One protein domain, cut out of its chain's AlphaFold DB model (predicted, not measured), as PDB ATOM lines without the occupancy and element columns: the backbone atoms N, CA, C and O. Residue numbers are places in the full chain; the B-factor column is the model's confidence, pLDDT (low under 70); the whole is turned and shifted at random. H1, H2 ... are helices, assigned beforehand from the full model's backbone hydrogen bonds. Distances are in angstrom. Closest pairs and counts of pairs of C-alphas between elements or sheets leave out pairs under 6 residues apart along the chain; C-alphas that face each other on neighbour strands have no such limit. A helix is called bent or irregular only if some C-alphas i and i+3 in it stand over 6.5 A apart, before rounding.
ATOM      1  N   SER A 207     228.193 146.440 276.165       59.28
ATOM      2  CA  SER A 207     228.636 146.524 277.572       59.28
ATOM      3  C   SER A 207     227.503 146.728 278.597       59.28
ATOM      4  O   SER A 207     227.306 145.893 279.481       59.28
ATOM      5  N   THR A 208     226.703 147.793 278.486       60.28
ATOM      6  CA  THR A 208     225.726 148.136 279.542       60.28
ATOM      7  C   THR A 208     224.517 147.200 279.548       60.28
ATOM      8  O   THR A 208     224.078 146.740 280.603       60.28
ATOM      9  N   TYR A 209     223.997 146.837 278.372       62.25
ATOM     10  CA  TYR A 209     222.856 145.926 278.263       62.25
ATOM     11  C   TYR A 209     223.192 144.498 278.715       62.25
ATOM     12  O   TYR A 209     222.365 143.864 279.377       62.25
ATOM     13  N   THR A 210     224.382 143.963 278.400       64.69
ATOM     14  CA  THR A 210     224.751 142.628 278.898       64.69
ATOM     15  C   THR A 210     225.036 142.625 280.377       64.69
ATOM     16  O   THR A 210     224.695 141.640 281.019       64.69
ATOM     17  N   GLN A 211     225.564 143.710 280.939       70.94
ATOM     18  CA  GLN A 211     225.734 143.821 282.382       70.94
ATOM     19  C   GLN A 211     224.378 143.800 283.101       70.94
ATOM     20  O   GLN A 211     224.174 142.985 283.998       70.94
ATOM     21  N   VAL A 212     223.411 144.609 282.648       77.38
ATOM     22  CA  VAL A 212     222.050 144.630 283.216       77.38
ATOM     23  C   VAL A 212     221.361 143.272 283.051       77.38
ATOM     24  O   VAL A 212     220.736 142.763 283.982       77.38
ATOM     25  N   ARG A 213     221.503 142.636 281.882       75.69
ATOM     26  CA  ARG A 213     220.957 141.294 281.630       75.69
ATOM     27  C   ARG A 213     221.643 140.221 282.480       75.69
ATOM     28  O   ARG A 213     220.967 139.314 282.960       75.69
ATOM     29  N   GLY A 214     222.959 140.301 282.642       77.50
ATOM     30  CA  GLY A 214     223.755 139.393 283.461       77.50
ATOM     31  C   GLY A 214     223.337 139.469 284.920       77.50
ATOM     32  O   GLY A 214     223.025 138.437 285.510       77.50
ATOM     33  N   GLN A 215     223.195 140.685 285.446       81.00
ATOM     34  CA  GLN A 215     222.690 140.935 286.791       81.00
ATOM     35  C   GLN A 215     221.293 140.329 286.999       81.00
ATOM     36  O   GLN A 215     221.091 139.555 287.931       81.00
ATOM     37  N   ALA A 216     220.355 140.571 286.076       78.88
ATOM     38  CA  ALA A 216     218.997 140.032 286.173       78.88
ATOM     39  C   ALA A 216     218.944 138.490 286.176       78.88
ATOM     40  O   ALA A 216     218.125 137.891 286.874       78.88
ATOM     41  N   ILE A 217     219.812 137.827 285.400       79.25
ATOM     42  CA  ILE A 217     219.892 136.357 285.366       79.25
ATOM     43  C   ILE A 217     220.518 135.813 286.654       79.25
ATOM     44  O   ILE A 217     220.041 134.809 287.184       79.25
ATOM     45  N   VAL A 218     221.556 136.473 287.174       82.44
ATOM     46  CA  VAL A 218     222.193 136.096 288.442       82.44
ATOM     47  C   VAL A 218     221.213 136.240 289.603       82.44
ATOM     48  O   VAL A 218     221.091 135.308 290.392       82.44
ATOM     49  N   ASP A 219     220.460 137.335 289.683       78.00
ATOM     50  CA  ASP A 219     219.480 137.542 290.755       78.00
ATOM     51  C   ASP A 219     218.324 136.537 290.670       78.00
ATOM     52  O   ASP A 219     217.912 135.969 291.683       78.00
ATOM     53  N   ARG A 220     217.881 136.202 289.451       78.38
ATOM     54  CA  ARG A 220     216.915 135.116 289.234       78.38
ATOM     55  C   ARG A 220     217.449 133.767 289.720       78.38
ATOM     56  O   ARG A 220     216.715 133.032 290.372       78.38
ATOM     57  N   LEU A 221     218.704 133.429 289.417       76.75
ATOM     58  CA  LEU A 221     219.316 132.172 289.861       76.75
ATOM     59  C   LEU A 221     219.575 132.152 291.363       76.75
ATOM     60  O   LEU A 221     219.368 131.115 291.976       76.75
ATOM     61  N   ARG A 222     219.963 133.274 291.972       74.94
ATOM     62  CA  ARG A 222     220.084 133.399 293.432       74.94
ATOM     63  C   ARG A 222     218.753 133.160 294.136       74.94
ATOM     64  O   ARG A 222     218.755 132.530 295.181       74.94
ATOM     65  N   GLY A 223     217.640 133.595 293.541       69.19
ATOM     66  CA  GLY A 223     216.289 133.282 294.019       69.19
ATOM     67  C   GLY A 223     215.936 131.787 293.966       69.19
ATOM     68  O   GLY A 223     215.179 131.312 294.803       69.19
ATOM     69  N   TRP A 224     216.507 131.034 293.022       68.94
ATOM     70  CA  TRP A 224     216.368 129.569 292.941       68.94
ATOM     71  C   TRP A 224     217.350 128.825 293.849       68.94
ATOM     72  O   TRP A 224     217.019 127.799 294.426       68.94
ATOM     73  N   LEU A 225     218.561 129.362 293.981       67.25
ATOM     74  CA  LEU A 225     219.637 128.875 294.843       67.25
ATOM     75  C   LEU A 225     219.499 129.408 296.274       67.25
ATOM     76  O   LEU A 225     220.493 129.466 296.997       67.25
ATOM     77  N   VAL A 226     218.301 129.850 296.686       57.50
ATOM     78  CA  VAL A 226     218.045 130.260 298.069       57.50
ATOM     79  C   VAL A 226     218.401 129.084 298.966       57.50
ATOM     80  O   VAL A 226     217.694 128.083 299.002       57.50
ATOM     81  N   ARG A 227     219.549 129.253 299.633       57.69
ATOM     82  CA  ARG A 227     220.174 128.459 300.697       57.69
ATOM     83  C   ARG A 227     219.176 127.508 301.351       57.69
ATOM     84  O   ARG A 227     218.515 127.856 302.327       57.69
ATOM     85  N   LEU A 237     228.234 128.836 297.218       69.81
ATOM     86  CA  LEU A 237     227.960 128.423 295.843       69.81
ATOM     87  C   LEU A 237     229.109 127.560 295.291       69.81
ATOM     88  O   LEU A 237     230.277 127.902 295.506       69.81
ATOM     89  N   PRO A 238     228.824 126.512 294.492       75.38
ATOM     90  CA  PRO A 238     229.853 125.756 293.788       75.38
ATOM     91  C   PRO A 238     230.805 126.690 293.019       75.38
ATOM     92  O   PRO A 238     230.334 127.614 292.342       75.38
ATOM     93  N   PRO A 239     232.129 126.456 293.044       74.12
ATOM     94  CA  PRO A 239     233.130 127.435 292.602       74.12
ATOM     95  C   PRO A 239     232.950 127.860 291.142       74.12
ATOM     96  O   PRO A 239     233.107 129.030 290.802       74.12
ATOM     97  N   LEU A 240     232.531 126.928 290.286       77.44
ATOM     98  CA  LEU A 240     232.268 127.201 288.876       77.44
ATOM     99  C   LEU A 240     231.039 128.106 288.688       77.44
ATOM    100  O   LEU A 240     231.042 128.972 287.823       77.44
ATOM    101  N   THR A 241     230.007 127.970 289.524       77.44
ATOM    102  CA  THR A 241     228.845 128.876 289.492       77.44
ATOM    103  C   THR A 241     229.176 130.259 290.045       77.44
ATOM    104  O   THR A 241     228.765 131.256 289.458       77.44
ATOM    105  N   ALA A 242     229.990 130.334 291.102       78.69
ATOM    106  CA  ALA A 242     230.467 131.596 291.658       78.69
ATOM    107  C   ALA A 242     231.319 132.379 290.645       78.69
ATOM    108  O   ALA A 242     231.105 133.576 290.456       78.69
ATOM    109  N   GLN A 243     232.220 131.691 289.932       82.69
ATOM    110  CA  GLN A 243     233.003 132.278 288.843       82.69
ATOM    111  C   GLN A 243     232.095 132.829 287.738       82.69
ATOM    112  O   GLN A 243     232.255 133.967 287.312       82.69
ATOM    113  N   MET A 244     231.107 132.047 287.309       84.25
ATOM    114  CA  MET A 244     230.183 132.425 286.241       84.25
ATOM    115  C   MET A 244     229.275 133.599 286.624       84.25
ATOM    116  O   MET A 244     228.974 134.437 285.777       84.25
ATOM    117  N   PHE A 245     228.855 133.683 287.889       83.12
ATOM    118  CA  PHE A 245     228.146 134.852 288.410       83.12
ATOM    119  C   PHE A 245     229.039 136.087 288.380       83.12
ATOM    120  O   PHE A 245     228.607 137.119 287.878       83.12
ATOM    121  N   GLY A 246     230.291 135.958 288.831       82.44
ATOM    122  CA  GLY A 246     231.278 137.030 288.748       82.44
ATOM    123  C   GLY A 246     231.474 137.513 287.312       82.44
ATOM    124  O   GLY A 246     231.286 138.693 287.035       82.44
ATOM    125  N   GLU A 247     231.760 136.600 286.380       85.94
ATOM    126  CA  GLU A 247     231.968 136.903 284.957       85.94
ATOM    127  C   GLU A 247     230.740 137.541 284.293       85.94
ATOM    128  O   GLU A 247     230.900 138.389 283.420       85.94
ATOM    129  N   ALA A 248     229.521 137.178 284.705       83.25
ATOM    130  CA  ALA A 248     228.287 137.756 284.172       83.25
ATOM    131  C   ALA A 248     228.016 139.190 284.668       83.25
ATOM    132  O   ALA A 248     227.342 139.945 283.967       83.25
ATOM    133  N   THR A 249     228.526 139.569 285.845       82.94
ATOM    134  CA  THR A 249     228.315 140.897 286.460       82.94
ATOM    135  C   THR A 249     229.526 141.827 286.358       82.94
ATOM    136  O   THR A 249     229.404 143.024 286.612       82.94
ATOM    137  N   MET A 250     230.696 141.286 286.006       78.69
ATOM    138  CA  MET A 250     231.956 142.019 285.869       78.69
ATOM    139  C   MET A 250     231.830 143.166 284.868       78.69
ATOM    140  O   MET A 250     231.627 142.909 283.683       78.69
ATOM    141  N   ALA A 251     232.016 144.405 285.330       71.81
ATOM    142  CA  ALA A 251     232.207 145.567 284.467       71.81
ATOM    143  C   ALA A 251     233.592 145.500 283.806       71.81
ATOM    144  O   ALA A 251     234.579 145.143 284.449       71.81
ATOM    145  N   GLY A 252     233.658 145.814 282.518       63.28
ATOM    146  CA  GLY A 252     234.882 145.760 281.731       63.28
ATOM    147  C   GLY A 252     234.623 146.275 280.324       63.28
ATOM    148  O   GLY A 252     233.602 145.922 279.728       63.28
ATOM    149  N   ASP A 253     235.540 147.112 279.841       65.88
ATOM    150  CA  ASP A 253     235.496 147.734 278.512       65.88
ATOM    151  C   ASP A 253     236.300 146.933 277.470       65.88
ATOM    152  O   ASP A 253     236.264 147.221 276.273       65.88
ATOM    153  N   ASP A 254     236.998 145.882 277.912       79.69
ATOM    154  CA  ASP A 254     237.826 145.039 277.058       79.69
ATOM    155  C   ASP A 254     236.982 144.001 276.310       79.69
ATOM    156  O   ASP A 254     236.189 143.262 276.906       79.69
ATOM    157  N   ALA A 255     237.236 143.844 275.007       75.00
ATOM    158  CA  ALA A 255     236.526 142.887 274.154       75.00
ATOM    159  C   ALA A 255     236.605 141.432 274.665       75.00
ATOM    160  O   ALA A 255     235.660 140.658 274.501       75.00
ATOM    161  N   GLU A 256     237.710 141.053 275.314       78.25
ATOM    162  CA  GLU A 256     237.871 139.724 275.907       78.25
ATOM    163  C   GLU A 256     236.997 139.537 277.157       78.25
ATOM    164  O   GLU A 256     236.372 138.487 277.330       78.25
ATOM    165  N   THR A 257     236.898 140.564 278.007       78.56
ATOM    166  CA  THR A 257     236.031 140.536 279.196       78.56
ATOM    167  C   THR A 257     234.557 140.477 278.809       78.56
ATOM    168  O   THR A 257     233.795 139.708 279.395       78.56
ATOM    169  N   GLU A 258     234.173 141.173 277.738       78.06
ATOM    170  CA  GLU A 258     232.814 141.136 277.204       78.06
ATOM    171  C   GLU A 258     232.481 139.776 276.573       78.06
ATOM    172  O   GLU A 258     231.393 139.234 276.774       78.06
ATOM    173  N   ALA A 259     233.428 139.152 275.864       78.62
ATOM    174  CA  ALA A 259     233.240 137.809 275.316       78.62
ATOM    175  C   ALA A 259     233.043 136.754 276.422       78.62
ATOM    176  O   ALA A 259     232.191 135.861 276.290       78.62
ATOM    177  N   ARG A 260     233.789 136.872 277.530       81.38
ATOM    178  CA  ARG A 260     233.616 136.032 278.726       81.38
ATOM    179  C   ARG A 260     232.248 136.278 279.367       81.38
ATOM    180  O   ARG A 260     231.501 135.316 279.542       81.38
ATOM    181  N   ARG A 261     231.849 137.540 279.565       84.94
ATOM    182  CA  ARG A 261     230.524 137.926 280.087       84.94
ATOM    183  C   ARG A 261     229.380 137.370 279.237       84.94
ATOM    184  O   ARG A 261     228.485 136.701 279.748       84.94
ATOM    185  N   ALA A 262     229.428 137.553 277.918       80.88
ATOM    186  CA  ALA A 262     228.411 137.048 276.996       80.88
ATOM    187  C   ALA A 262     228.329 135.510 276.977       80.88
ATOM    188  O   ALA A 262     227.262 134.930 276.753       80.88
ATOM    189  N   THR A 263     229.452 134.824 277.193       85.38
ATOM    190  CA  THR A 263     229.489 133.359 277.327       85.38
ATOM    191  C   THR A 263     228.915 132.919 278.671       85.38
ATOM    192  O   THR A 263     228.130 131.965 278.712       85.38
ATOM    193  N   ALA A 264     229.234 133.646 279.743       84.19
ATOM    194  CA  ALA A 264     228.696 133.416 281.071       84.19
ATOM    195  C   ALA A 264     227.169 133.538 281.079       84.19
ATOM    196  O   ALA A 264     226.469 132.592 281.441       84.19
ATOM    197  N   ILE A 265     226.647 134.634 280.528       84.00
ATOM    198  CA  ILE A 265     225.211 134.895 280.377       84.00
ATOM    199  C   ILE A 265     224.510 133.777 279.603       84.00
ATOM    200  O   ILE A 265     223.460 133.309 280.032       84.00
ATOM    201  N   ARG A 266     225.079 133.304 278.485       84.31
ATOM    202  CA  ARG A 266     224.473 132.220 277.687       84.31
ATOM    203  C   ARG A 266     224.356 130.911 278.465       84.31
ATOM    204  O   ARG A 266     223.331 130.241 278.379       84.31
ATOM    205  N   ARG A 267     225.392 130.551 279.220       84.62
ATOM    206  CA  ARG A 267     225.406 129.335 280.047       84.62
ATOM    207  C   ARG A 267     224.445 129.450 281.233       84.62
ATOM    208  O   ARG A 267     223.730 128.494 281.511       84.62
ATOM    209  N   LEU A 268     224.383 130.612 281.884       85.44
ATOM    210  CA  LEU A 268     223.440 130.867 282.977       85.44
ATOM    211  C   LEU A 268     221.983 130.898 282.489       85.44
ATOM    212  O   LEU A 268     221.113 130.338 283.142       85.44
ATOM    213  N   ASP A 269     221.713 131.465 281.311       83.31
ATOM    214  CA  ASP A 269     220.386 131.440 280.677       83.31
ATOM    215  C   ASP A 269     219.974 129.998 280.315       83.31
ATOM    216  O   ASP A 269     218.844 129.583 280.571       83.31
ATOM    217  N   ALA A 270     220.905 129.179 279.806       82.81
ATOM    218  CA  ALA A 270     220.658 127.754 279.577       82.81
ATOM    219  C   ALA A 270     220.339 126.999 280.881       82.81
ATOM    220  O   ALA A 270     219.407 126.195 280.903       82.81
ATOM    221  N   LEU A 271     221.051 127.300 281.973       81.19
ATOM    222  CA  LEU A 271     220.769 126.752 283.301       81.19
ATOM    223  C   LEU A 271     219.387 127.186 283.810       81.19
ATOM    224  O   LEU A 271     218.606 126.335 284.223       81.19
ATOM    225  N   CYS A 272     219.043 128.475 283.722       80.00
ATOM    226  CA  CYS A 272     217.713 128.979 284.082       80.00
ATOM    227  C   CYS A 272     216.604 128.244 283.332       80.00
ATOM    228  O   CYS A 272     215.600 127.861 283.933       80.00
ATOM    229  N   ARG A 273     216.769 128.062 282.016       79.94
ATOM    230  CA  ARG A 273     215.795 127.346 281.185       79.94
ATOM    231  C   ARG A 273     215.688 125.891 281.604       79.94
ATOM    232  O   ARG A 273     214.573 125.410 281.742       79.94
ATOM    233  N   HIS A 274     216.817 125.228 281.852       77.69
ATOM    234  CA  HIS A 274     216.820 123.847 282.312       77.69
ATOM    235  C   HIS A 274     216.061 123.697 283.635       77.69
ATOM    236  O   HIS A 274     215.092 122.948 283.674       77.69
ATOM    237  N   LEU A 275     216.403 124.485 284.659       75.00
ATOM    238  CA  LEU A 275     215.724 124.467 285.961       75.00
ATOM    239  C   LEU A 275     214.219 124.744 285.834       75.00
ATOM    240  O   LEU A 275     213.409 124.013 286.392       75.00
ATOM    241  N   SER A 276     213.841 125.731 285.015       73.12
ATOM    242  CA  SER A 276     212.429 126.065 284.778       73.12
ATOM    243  C   SER A 276     211.663 124.938 284.071       73.12
ATOM    244  O   SER A 276     210.461 124.791 284.264       73.12
ATOM    245  N   THR A 277     212.333 124.147 283.225       69.88
ATOM    246  CA  THR A 277     211.710 123.002 282.541       69.88
ATOM    247  C   THR A 277     211.661 121.746 283.406       69.88
ATOM    248  O   THR A 277     210.683 121.003 283.317       69.88
ATOM    249  N   SER A 278     212.678 121.509 284.241       59.19
ATOM    250  CA  SER A 278     212.776 120.317 285.091       59.19
ATOM    251  C   SER A 278     211.679 120.286 286.155       59.19
ATOM    252  O   SER A 278     211.073 119.240 286.352       59.19
ATOM    253  N   ASP A 279     211.322 121.441 286.725       57.69
ATOM    254  CA  ASP A 279     210.263 121.566 287.742       57.69
ATOM    255  C   ASP A 279     208.882 121.098 287.229       57.69
ATOM    256  O   ASP A 279     208.101 120.468 287.934       57.69
ATOM    257  N   THR A 280     208.605 121.310 285.938       54.91
ATOM    258  CA  THR A 280     207.326 120.910 285.318       54.91
ATOM    259  C   THR A 280     207.316 119.478 284.779       54.91
ATOM    260  O   THR A 280     206.264 118.833 284.758       54.91
ATOM    261  N   LYS A 281     208.467 118.955 284.334       55.69
ATOM    262  CA  LYS A 281     208.575 117.606 283.756       55.69
ATOM    263  C   LYS A 281     208.730 116.517 284.809       55.69
ATOM    264  O   LYS A 281     208.136 115.460 284.628       55.69
ATOM    265  N   ASP A 282     209.471 116.767 285.887       59.25
ATOM    266  CA  ASP A 282     209.618 115.781 286.961       59.25
ATOM    267  C   ASP A 282     208.319 115.645 287.758       59.25
ATOM    268  O   ASP A 282     207.918 114.525 288.058       59.25
ATOM    269  N   ALA A 283     207.592 116.740 288.006       56.88
ATOM    270  CA  ALA A 283     206.289 116.687 288.670       56.88
ATOM    271  C   ALA A 283     205.242 115.925 287.839       56.88
ATOM    272  O   ALA A 283     204.598 115.019 288.356       56.88
ATOM    273  N   SER A 284     205.124 116.220 286.539       63.19
ATOM    274  CA  SER A 284     204.156 115.547 285.656       63.19
ATOM    275  C   SER A 284     204.520 114.091 285.336       63.19
ATOM    276  O   SER A 284     203.628 113.255 285.213       63.19
ATOM    277  N   GLN A 285     205.809 113.741 285.240       62.91
ATOM    278  CA  GLN A 285     206.232 112.338 285.118       62.91
ATOM    279  C   GLN A 285     206.047 111.561 286.422       62.91
ATOM    280  O   GLN A 285     205.666 110.393 286.372       62.91
ATOM    281  N   MET A 286     206.282 112.191 287.577       56.16
ATOM    282  CA  MET A 286     206.020 111.593 288.887       56.16
ATOM    283  C   MET A 286     204.517 111.387 289.103       56.16
ATOM    284  O   MET A 286     204.118 110.328 289.568       56.16
ATOM    285  N   GLU A 287     203.683 112.352 288.716       69.50
ATOM    286  CA  GLU A 287     202.220 112.265 288.792       69.50
ATOM    287  C   GLU A 287     201.681 111.181 287.850       69.50
ATOM    288  O   GLU A 287     200.954 110.302 288.301       69.50
ATOM    289  N   ALA A 288     202.156 111.116 286.601       75.81
ATOM    290  CA  ALA A 288     201.816 110.032 285.675       75.81
ATOM    291  C   ALA A 288     202.292 108.648 286.167       75.81
ATOM    292  O   ALA A 288     201.613 107.637 285.973       75.81
ATOM    293  N   TRP A 289     203.455 108.577 286.823       73.31
ATOM    294  CA  TRP A 289     203.950 107.343 287.433       73.31
ATOM    295  C   TRP A 289     203.102 106.929 288.643       73.31
ATOM    296  O   TRP A 289     202.784 105.747 288.786       73.31
ATOM    297  N   LEU A 290     202.698 107.886 289.483       73.44
ATOM    298  CA  LEU A 290     201.825 107.661 290.635       73.44
ATOM    299  C   LEU A 290     200.416 107.244 290.202       73.44
ATOM    300  O   LEU A 290     199.877 106.307 290.784       73.44
TER     301      LEU A 290
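This is residues 207 to 227 and 237 to 290 of the 298 residues of an uncharacterized protein of Malassezia restricta CBS 7877 (UniProt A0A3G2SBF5). One long straight helix, H3, makes the length of the domain, and two shorter helices, H1 and H2, pack on its residues 257 to 272 and on each other, forming a small three-helix body from which the last part of H3, residues 277 to 290, sticks out as a free arm. H1 runs the same way as H3 at a shallow tilt, while H2 slants across H3 and runs the opposite way. The printed part has 75 residues with three named helices, in the order H1, H2, H3, and no named strand; the class is all helix. The whole is loose, with a radius of gyration of the C-alphas of 15.0 A, and spans 54 by 21 by 17 A.

H1, residues 207 to 224, and H2, residues 239 to 249, touch, and H1 does so with residues 211 to 218 alone. Their closest C-alphas are those of Gly 214 and Ala 248, 4.9 A apart. They run opposite ways at a steep tilt of 40 degrees. H1 also touches H3, residues 255 to 290, and H3 does so with residues 258 to 272 alone. The closest C-alphas of H1 and H3 are those of Gly 214 and Ile 265, 5.6 A apart. These two helices run the same way at a shallow tilt of 30 degrees. H2 touches H3, here with residues 257 to 268 of H3 alone, and the closest C-alphas are those of Ala 248 and Arg 261, 4.7 A apart. H2 and H3 run opposite ways at a steep tilt of 58 degrees. The helix packing is mostly crossed, but only just: 1 of the 3 touching pairs is at a shallow tilt. In H1 and H2 every O i to N i+4 pair is within hydrogen-bond range; in H3 30 of 32 are.

H1 begins at C-alpha 207, at (228.636, 146.524, 277.572), and is 26.0 A long from first to last C-alpha. H2 ends at C-alpha 249, at (228.315, 140.897, 286.460), and is 15.6 A long. H3 is 52.1 A long and ends at C-alpha 290, at (201.825, 107.661, 290.635). None of the three helices is bent.

The two C-alphas farthest apart are those of Asp 253 and Leu 290, 53.7 A. Residues 277 to 290, which belong to H3, stand free; without them the body spans 33 by 21 by 15 A, with a radius of gyration of 11.0 A. Residues 228 to 236 are not printed, and C-alphas 227 and 237 are 9.2 A apart across this cut, which lies in the link from H1 to H2. The link from H2 to H3 is tight. The mean pLDDT of the printed part is 74.1; it is under 70 at residues 207 to 210, 223 to 227, 237, 252 to 253 and 277 to 287 of the model.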